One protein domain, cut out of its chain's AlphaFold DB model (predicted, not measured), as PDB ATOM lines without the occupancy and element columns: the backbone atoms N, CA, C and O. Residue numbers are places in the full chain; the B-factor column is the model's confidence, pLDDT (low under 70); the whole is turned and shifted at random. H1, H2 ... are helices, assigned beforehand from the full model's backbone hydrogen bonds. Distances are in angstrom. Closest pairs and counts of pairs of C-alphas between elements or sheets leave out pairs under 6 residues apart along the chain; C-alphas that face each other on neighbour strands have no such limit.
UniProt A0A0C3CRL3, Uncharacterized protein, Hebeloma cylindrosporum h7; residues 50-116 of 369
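AT A GLANCE: This is residues 50 to 116 of the 369 residues of an uncharacterized protein of Hebeloma cylindrosporum h7 (UniProt A0A0C3CRL3). The model is a loose rod: an arm of residues 50 to 59 and H1 makes one end, the winding link of residues 69 to 87 makes the middle, and H2, H3 and H4 gather as a small head at the other end. Residues 56 to 61 stick out. You find 67 printed residues with four named helices, H1 to H4 in order, and no named strand: all helix, though only 29 residues are in named elements. The radius of gyration of the C-alphas is 13.7 A, and the spans are 41 by 20 by 17 A.

HOW THE PARTS SIT: Start at H1, residues 60 to 68, which touches no helix. Further on, H2, residues 88 to 97, touches H4, residues 110 to 115; the closest C-alphas, of Ile 91 and Leu 114, are 6.3 A apart. Their lines stand at a steep tilt of 54 degrees, the same way. H3, residues 102 to 105, is close to H4 but not clearly touching, with the C-alphas of Leu 105 and Ala 111 closest at 5.3 A. In H1, H2 and H4 every O i to N i+4 pair is within hydrogen-bond range; H3 is too short for one.

IN THESE COORDINATES: Find C-alpha 60 at (13.665, -30.543, -12.500), where H1 begins its 12.3 A. H2 covers 14.2 A from C-alpha 88, and H4 ends at C-alpha 115 at (51.744, -28.448, -14.911).

THE WHOLE: The C-alphas of Gly 57 and Gly 116, the two farthest apart, are 41.7 A apart. The printed part has no cut. The link from H1 to H2 is long, with 19 residues. Look for pLDDT under 70 at 25 residues, among them 50 to 64.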
ATOM      1  N   LYS A  50      26.602 -24.587 -19.674       60.84
ATOM      2  CA  LYS A  50      25.483 -24.811 -18.746       60.84
ATOM      3  C   LYS A  50      24.118 -24.436 -19.327       60.84
ATOM      4  O   LYS A  50      23.131 -25.094 -19.024       60.84
ATOM      5  N   CYS A  51      24.038 -23.389 -20.150       59.38
ATOM      6  CA  CYS A  51      22.788 -23.018 -20.827       59.38
ATOM      7  C   CYS A  51      22.546 -23.852 -22.077       59.38
ATOM      8  O   CYS A  51      21.405 -24.149 -22.393       59.38
ATOM      9  N   ARG A  52      23.612 -24.285 -22.752       56.69
ATOM     10  CA  ARG A  52      23.521 -25.166 -23.916       56.69
ATOM     11  C   ARG A  52      23.106 -26.591 -23.538       56.69
ATOM     12  O   ARG A  52      22.440 -27.249 -24.324       56.69
ATOM     13  N   ALA A  53      23.447 -27.037 -22.329       51.78
ATOM     14  CA  ALA A  53      22.921 -28.271 -21.747       51.78
ATOM     15  C   ALA A  53      21.459 -28.153 -21.279       51.78
ATOM     16  O   ALA A  53      20.803 -29.166 -21.057       51.78
ATOM     17  N   LYS A  54      20.930 -26.931 -21.127       52.06
ATOM     18  CA  LYS A  54      19.517 -26.710 -20.818       52.06
ATOM     19  C   LYS A  54      18.721 -26.600 -22.112       52.06
ATOM     20  O   LYS A  54      18.568 -25.516 -22.666       52.06
ATOM     21  N   VAL A  55      18.175 -27.719 -22.571       53.00
ATOM     22  CA  VAL A  55      17.088 -27.687 -23.554       53.00
ATOM     23  C   VAL A  55      15.880 -27.007 -22.880       53.00
ATOM     24  O   VAL A  55      15.544 -27.364 -21.745       53.00
ATOM     25  N   PRO A  56      15.246 -25.990 -23.494       48.59
ATOM     26  CA  PRO A  56      14.007 -25.440 -22.956       48.59
ATOM     27  C   PRO A  56      12.960 -26.559 -22.874       48.59
ATOM     28  O   PRO A  56      12.688 -27.221 -23.869       48.59
ATOM     29  N   GLY A  57      12.414 -26.789 -21.676       55.41
ATOM     30  CA  GLY A  57      11.449 -27.865 -21.413       55.41
ATOM     31  C   GLY A  57      11.963 -29.033 -20.563       55.41
ATOM     32  O   GLY A  57      11.188 -29.944 -20.303       55.41
ATOM     33  N   LEU A  58      13.220 -29.014 -20.096       58.53
ATOM     34  CA  LEU A  58      13.730 -30.056 -19.194       58.53
ATOM     35  C   LEU A  58      13.083 -29.992 -17.805       58.53
ATOM     36  O   LEU A  58      12.980 -28.925 -17.190       58.53
ATOM     37  N   SER A  59      12.710 -31.164 -17.302       64.38
ATOM     38  CA  SER A  59      12.193 -31.371 -15.951       64.38
ATOM     39  C   SER A  59      13.245 -31.037 -14.884       64.38
ATOM     40  O   SER A  59      14.459 -31.024 -15.117       64.38
ATOM     41  N   SER A  60      12.789 -30.785 -13.656       63.72
ATOM     42  CA  SER A  60      13.665 -30.543 -12.500       63.72
ATOM     43  C   SER A  60      14.599 -31.728 -12.202       63.72
ATOM     44  O   SER A  60      15.712 -31.527 -11.712       63.72
ATOM     45  N   ILE A  61      14.175 -32.948 -12.547       66.69
ATOM     46  CA  ILE A  61      14.937 -34.192 -12.390       66.69
ATOM     47  C   ILE A  61      16.081 -34.252 -13.403       66.69
ATOM     48  O   ILE A  61      17.224 -34.508 -13.026       66.69
ATOM     49  N   GLU A  62      15.807 -33.946 -14.670       62.06
ATOM     50  CA  GLU A  62      16.833 -33.895 -15.717       62.06
ATOM     51  C   GLU A  62      17.853 -32.789 -15.433       62.06
ATOM     52  O   GLU A  62      19.055 -33.000 -15.570       62.06
ATOM     53  N   LEU A  63      17.402 -31.635 -14.932       63.84
ATOM     54  CA  LEU A  63      18.288 -30.559 -14.486       63.84
ATOM     55  C   LEU A  63      19.216 -30.990 -13.347       63.84
ATOM     56  O   LEU A  63      20.381 -30.587 -13.317       63.84
ATOM     57  N   ARG A  64      18.716 -31.795 -12.404       67.38
ATOM     58  CA  ARG A  64      19.528 -32.346 -11.317       67.38
ATOM     59  C   ARG A  64      20.542 -33.354 -11.846       67.38
ATOM     60  O   ARG A  64      21.715 -33.225 -11.527       67.38
ATOM     61  N   LEU A  65      20.120 -34.265 -12.724       71.19
ATOM     62  CA  LEU A  65      21.007 -35.245 -13.352       71.19
ATOM     63  C   LEU A  65      22.148 -34.568 -14.125       71.19
ATOM     64  O   LEU A  65      23.298 -34.979 -14.016       71.19
ATOM     65  N   ILE A  66      21.843 -33.481 -14.838       66.38
ATOM     66  CA  ILE A  66      22.821 -32.671 -15.574       66.38
ATOM     67  C   ILE A  66      23.812 -31.974 -14.625       66.38
ATOM     68  O   ILE A  66      25.010 -31.915 -14.914       66.38
ATOM     69  N   ASN A  67      23.336 -31.452 -13.490       65.94
ATOM     70  CA  ASN A  67      24.201 -30.852 -12.468       65.94
ATOM     71  C   ASN A  67      25.074 -31.893 -11.748       65.94
ATOM     72  O   ASN A  67      26.177 -31.551 -11.329       65.94
ATOM     73  N   ASP A  68      24.593 -33.131 -11.626       74.12
ATOM     74  CA  ASP A  68      25.316 -34.237 -10.995       74.12
ATOM     75  C   ASP A  68      26.341 -34.877 -11.956       74.12
ATOM     76  O   ASP A  68      27.313 -35.492 -11.511       74.12
ATOM     77  N   THR A  69      26.179 -34.718 -13.277       74.06
ATOM     78  CA  THR A  69      27.204 -35.131 -14.247       74.06
ATOM     79  C   THR A  69      28.452 -34.248 -14.170       74.06
ATOM     80  O   THR A  69      28.325 -33.022 -14.170       74.06
ATOM     81  N   PRO A  70      29.666 -34.832 -14.200       75.12
ATOM     82  CA  PRO A  70      30.910 -34.072 -14.184       75.12
ATOM     83  C   PRO A  70      30.993 -33.055 -15.332       75.12
ATOM     84  O   PRO A  70      30.707 -33.371 -16.493       75.12
ATOM     85  N   GLN A  71      31.415 -31.832 -14.999       75.62
ATOM     86  CA  GLN A  71      31.512 -30.714 -15.939       75.62
ATOM     87  C   GLN A  71      32.926 -30.139 -15.951       75.62
ATOM     88  O   GLN A  71      33.560 -29.988 -14.907       75.62
ATOM     89  N   CYS A  72      33.415 -29.785 -17.138       77.44
ATOM     90  CA  CYS A  72      34.690 -29.094 -17.271       77.44
ATOM     91  C   CYS A  72      34.584 -27.688 -16.665       77.44
ATOM     92  O   CYS A  72      33.752 -26.895 -17.106       77.44
ATOM     93  N   PHE A  73      35.465 -27.344 -15.724       71.69
ATOM     94  CA  PHE A  73      35.446 -26.041 -15.039       71.69
ATOM     95  C   PHE A  73      35.677 -24.836 -15.960       71.69
ATOM     96  O   PHE A  73      35.331 -23.714 -15.601       71.69
ATOM     97  N   VAL A  74      36.269 -25.053 -17.136       71.94
ATOM     98  CA  VAL A  74      36.620 -23.981 -18.077       71.94
ATOM     99  C   VAL A  74      35.534 -23.829 -19.133       71.94
ATOM    100  O   VAL A  74      34.887 -22.789 -19.199       71.94
ATOM    101  N   CYS A  75      35.309 -24.867 -19.943       69.12
ATOM    102  CA  CYS A  75      34.391 -24.792 -21.081       69.12
ATOM    103  C   CYS A  75      32.956 -25.244 -20.766       69.12
ATOM    104  O   CYS A  75      32.080 -25.131 -21.623       69.12
ATOM    105  N   GLY A  76      32.696 -25.787 -19.572       68.44
ATOM    106  CA  GLY A  76      31.364 -26.244 -19.168       68.44
ATOM    107  C   GLY A  76      30.850 -27.469 -19.930       68.44
ATOM    108  O   GLY A  76      29.650 -27.731 -19.899       68.44
ATOM    109  N   ILE A  77      31.718 -28.207 -20.637       71.44
ATOM    110  CA  ILE A  77      31.346 -29.472 -21.285       71.44
ATOM    111  C   ILE A  77      30.958 -30.487 -20.213       71.44
ATOM    112  O   ILE A  77      31.724 -30.727 -19.281       71.44
ATOM    113  N   ILE A  78      29.793 -31.101 -20.397       70.38
ATOM    114  CA  ILE A  78      29.233 -32.125 -19.519       70.38
ATOM    115  C   ILE A  78      29.522 -33.488 -20.137       70.38
ATOM    116  O   ILE A  78      29.177 -33.730 -21.294       70.38
ATOM    117  N   SER A  79      30.184 -34.374 -19.397       72.12
ATOM    118  CA  SER A  79      30.471 -35.724 -19.879       72.12
ATOM    119  C   SER A  79      30.616 -36.693 -18.716       72.12
ATOM    120  O   SER A  79      31.360 -36.447 -17.772       72.12
ATOM    121  N   THR A  80      29.953 -37.844 -18.815       70.62
ATOM    122  CA  THR A  80      30.118 -38.964 -17.875       70.62
ATOM    123  C   THR A  80      31.525 -39.560 -17.914       70.62
ATOM    124  O   THR A  80      31.960 -40.174 -16.946       70.62
ATOM    125  N   SER A  81      32.258 -39.358 -19.012       70.75
ATOM    126  CA  SER A  81      33.642 -39.809 -19.192       70.75
ATOM    127  C   SER A  81      34.675 -38.793 -18.699       70.75
ATOM    128  O   SER A  81      35.880 -39.016 -18.838       70.75
ATOM    129  N   LEU A  82      34.236 -37.660 -18.144       76.31
ATOM    130  CA  LEU A  82      35.133 -36.640 -17.629       76.31
ATOM    131  C   LEU A  82      35.703 -37.089 -16.272       76.31
ATOM    132  O   LEU A  82      35.121 -36.863 -15.218       76.31
ATOM    133  N   GLN A  83      36.871 -37.728 -16.316       68.69
ATOM    134  CA  GLN A  83      37.598 -38.196 -15.128       68.69
ATOM    135  C   GLN A  83      38.346 -37.073 -14.387       68.69
ATOM    136  O   GLN A  83      38.815 -37.275 -13.271       68.69
ATOM    137  N   LYS A  84      38.507 -35.902 -15.018       76.38
ATOM    138  CA  LYS A  84      39.316 -34.775 -14.531       76.38
ATOM    139  C   LYS A  84      38.501 -33.478 -14.518       76.38
ATOM    140  O   LYS A  84      37.640 -33.311 -15.371       76.38
ATOM    141  N   PRO A  85      38.814 -32.504 -13.646       74.88
ATOM    142  CA  PRO A  85      38.147 -31.195 -13.617       74.88
ATOM    143  C   PRO A  85      38.200 -30.437 -14.962       74.88
ATOM    144  O   PRO A  85      37.367 -29.573 -15.230       74.88
ATOM    145  N   LEU A  86      39.162 -30.756 -15.831       78.25
ATOM    146  CA  LEU A  86      39.281 -30.184 -17.168       78.25
ATOM    147  C   LEU A  86      39.084 -31.250 -18.244       78.25
ATOM    148  O   LEU A  86      39.581 -32.368 -18.122       78.25
ATOM    149  N   CYS A  87      38.413 -30.887 -19.339       80.19
ATOM    150  CA  CYS A  87      38.358 -31.737 -20.523       80.19
ATOM    151  C   CYS A  87      39.698 -31.710 -21.276       80.19
ATOM    152  O   CYS A  87      40.445 -30.730 -21.214       80.19
ATOM    153  N   ASN A  88      39.980 -32.760 -22.052       78.31
ATOM    154  CA  ASN A  88      41.228 -32.881 -22.817       78.31
ATOM    155  C   ASN A  88      41.479 -31.696 -23.769       78.31
ATOM    156  O   ASN A  88      42.631 -31.349 -24.010       78.31
ATOM    157  N   GLY A  89      40.420 -31.058 -24.282       77.50
ATOM    158  CA  GLY A  89      40.532 -29.851 -25.107       77.50
ATOM    159  C   GLY A  89      41.081 -28.652 -24.328       77.50
ATOM    160  O   GLY A  89      42.052 -28.039 -24.758       77.50
ATOM    161  N   CYS A  90      40.523 -28.364 -23.146       75.88
ATOM    162  CA  CYS A  90      41.004 -27.281 -22.283       75.88
ATOM    163  C   CYS A  90      42.418 -27.540 -21.760       75.88
ATOM    164  O   CYS A  90      43.214 -26.609 -21.685       75.88
ATOM    165  N   ILE A  91      42.744 -28.797 -21.436       80.12
ATOM    166  CA  ILE A  91      44.098 -29.182 -21.014       80.12
ATOM    167  C   ILE A  91      45.105 -28.858 -22.123       80.12
ATOM    168  O   ILE A  91      46.064 -28.133 -21.876       80.12
ATOM    169  N   LYS A  92      44.857 -29.323 -23.356       78.81
ATOM    170  CA  LYS A  92      45.738 -29.055 -24.504       78.81
ATOM    171  C   LYS A  92      45.864 -27.561 -24.800       78.81
ATOM    172  O   LYS A  92      46.972 -27.081 -25.018       78.81
ATOM    173  N   HIS A  93      44.749 -26.827 -24.767       78.06
ATOM    174  CA  HIS A  93      44.743 -25.385 -25.002       78.06
ATOM    175  C   HIS A  93      45.651 -24.654 -24.005       78.06
ATOM    176  O   HIS A  93      46.587 -23.976 -24.420       78.06
ATOM    177  N   TYR A  94      45.461 -24.857 -22.699       78.56
ATOM    178  CA  TYR A  94      46.260 -24.163 -21.685       78.56
ATOM    179  C   TYR A  94      47.716 -24.627 -21.612       78.56
ATOM    180  O   TYR A  94      48.596 -23.810 -21.348       78.56
ATOM    181  N   GLN A  95      47.995 -25.898 -21.913       77.81
ATOM    182  CA  GLN A  95      49.373 -26.374 -22.064       77.81
ATOM    183  C   GLN A  95      50.083 -25.702 -23.250       77.81
ATOM    184  O   GLN A  95      51.263 -25.373 -23.145       77.81
ATOM    185  N   SER A  96      49.372 -25.455 -24.357       73.69
ATOM    186  CA  SER A  96      49.928 -24.777 -25.538       73.69
ATOM    187  C   SER A  96      50.054 -23.257 -25.375       73.69
ATOM    188  O   SER A  96      51.052 -22.680 -25.798       73.69
ATOM    189  N   ALA A  97      49.084 -22.611 -24.720       69.44
ATOM    190  CA  ALA A  97      49.016 -21.157 -24.592       69.44
ATOM    191  C   ALA A  97      50.025 -20.581 -23.581       69.44
ATOM    192  O   ALA A  97      50.269 -19.378 -23.596       69.44
ATOM    193  N   LYS A  98      50.585 -21.410 -22.680       65.62
ATOM    194  CA  LYS A  98      51.499 -21.040 -21.572       65.62
ATOM    195  C   LYS A  98      50.994 -19.947 -20.615       65.62
ATOM    196  O   LYS A  98      51.682 -19.622 -19.653       65.62
ATOM    197  N   ASN A  99      49.799 -19.413 -20.838       70.19
ATOM    198  CA  ASN A  99      49.153 -18.416 -20.006       70.19
ATOM    199  C   ASN A  99      47.843 -18.998 -19.476       70.19
ATOM    200  O   ASN A  99      46.881 -19.188 -20.224       70.19
ATOM    201  N   VAL A 100      47.831 -19.330 -18.186       73.00
ATOM    202  CA  VAL A 100      46.652 -19.858 -17.502       73.00
ATOM    203  C   VAL A 100      46.150 -18.792 -16.535       73.00
ATOM    204  O   VAL A 100      46.880 -18.436 -15.608       73.00
ATOM    205  N   PRO A 101      44.916 -18.290 -16.708       72.56
ATOM    206  CA  PRO A 101      44.312 -17.356 -15.769       72.56
ATOM    207  C   PRO A 101      44.401 -17.848 -14.316       72.56
ATOM    208  O   PRO A 101      44.008 -18.975 -14.007       72.56
ATOM    209  N   THR A 102      44.844 -16.980 -13.403       69.44
ATOM    210  CA  THR A 102      44.951 -17.268 -11.961       69.44
ATOM    211  C   THR A 102      43.686 -17.896 -11.356       69.44
ATOM    212  O   THR A 102      43.829 -18.850 -10.595       69.44
ATOM    213  N   PRO A 103      42.448 -17.479 -11.706       68.88
ATOM    214  CA  PRO A 103      41.248 -18.087 -11.126       68.88
ATOM    215  C   PRO A 103      40.989 -19.538 -11.576       68.88
ATOM    216  O   PRO A 103      40.184 -20.234 -10.959       68.88
ATOM    217  N   ILE A 104      41.644 -20.006 -12.646       70.50
ATOM    218  CA  ILE A 104      41.634 -21.419 -13.061       70.50
ATOM    219  C   ILE A 104      42.631 -22.209 -12.212       70.50
ATOM    220  O   ILE A 104      42.329 -23.319 -11.779       70.50
ATOM    221  N   LEU A 105      43.799 -21.624 -11.937       72.50
ATOM    222  CA  LEU A 105      44.853 -22.250 -11.137       72.50
ATOM    223  C   LEU A 105      44.489 -22.397  -9.658       72.50
ATOM    224  O   LEU A 105      44.961 -23.328  -9.013       72.50
ATOM    225  N   THR A 106      43.632 -21.523  -9.126       73.81
ATOM    226  CA  THR A 106      43.156 -21.605  -7.735       73.81
ATOM    227  C   THR A 106      42.139 -22.722  -7.501       73.81
ATOM    228  O   THR A 106      41.782 -22.996  -6.354       73.81
ATOM    229  N   LYS A 107      41.646 -23.385  -8.555       73.88
ATOM    230  CA  LYS A 107      40.723 -24.515  -8.417       73.88
ATOM    231  C   LYS A 107      41.488 -25.797  -8.048       73.88
ATOM    232  O   LYS A 107      42.558 -26.061  -8.604       73.88
ATOM    233  N   PRO A 108      40.932 -26.632  -7.150       70.38
ATOM    234  CA  PRO A 108      41.618 -27.813  -6.635       70.38
ATOM    235  C   PRO A 108      41.956 -28.804  -7.755       70.38
ATOM    236  O   PRO A 108      41.127 -29.088  -8.621       70.38
ATOM    237  N   GLY A 109      43.188 -29.316  -7.743       73.12
ATOM    238  CA  GLY A 109      43.691 -30.305  -8.703       73.12
ATOM    239  C   GLY A 109      43.986 -29.776 -10.113       73.12
ATOM    240  O   GLY A 109      44.552 -30.505 -10.921       73.12
ATOM    241  N   ILE A 110      43.655 -28.519 -10.445       76.94
ATOM    242  CA  ILE A 110      43.863 -27.986 -11.803       76.94
ATOM    243  C   ILE A 110      45.340 -27.676 -12.083       76.94
ATOM    244  O   ILE A 110      45.833 -28.013 -13.160       76.94
ATOM    245  N   ALA A 111      46.059 -27.094 -11.120       74.44
ATOM    246  CA  ALA A 111      47.489 -26.807 -11.262       74.44
ATOM    247  C   ALA A 111      48.311 -28.089 -11.496       74.44
ATOM    248  O   ALA A 111      49.147 -28.134 -12.394       74.44
ATOM    249  N   GLU A 112      48.007 -29.162 -10.761       76.25
ATOM    250  CA  GLU A 112      48.655 -30.470 -10.918       76.25
ATOM    251  C   GLU A 112      48.385 -31.095 -12.293       76.25
ATOM    252  O   GLU A 112      49.263 -31.727 -12.874       76.25
ATOM    253  N   ILE A 113      47.190 -30.892 -12.853       78.12
ATOM    254  CA  ILE A 113      46.817 -31.423 -14.172       78.12
ATOM    255  C   ILE A 113      47.476 -30.641 -15.308       78.12
ATOM    256  O   ILE A 113      47.872 -31.238 -16.310       78.12
ATOM    257  N   LEU A 114      47.566 -29.315 -15.179       74.25
ATOM    258  CA  LEU A 114      48.129 -28.458 -16.222       74.25
ATOM    259  C   LEU A 114      49.659 -28.484 -16.230       74.25
ATOM    260  O   LEU A 114      50.245 -28.507 -17.311       74.25
ATOM    261  N   PHE A 115      50.288 -28.531 -15.053       74.81
ATOM    262  CA  PHE A 115      51.744 -28.448 -14.911       74.81
ATOM    263  C   PHE A 115      52.424 -29.776 -14.553       74.81
ATOM    264  O   PHE A 115      53.648 -29.868 -14.640       74.81
ATOM    265  N   GLY A 116      51.654 -30.815 -14.213       61.91
ATOM    266  CA  GLY A 116      52.173 -32.094 -13.737       61.91
ATOM    267  C   GLY A 116      52.694 -31.991 -12.302       61.91
ATOM    268  O   GLY A 116      53.450 -31.085 -11.953       61.91
TER     269      GLY A 116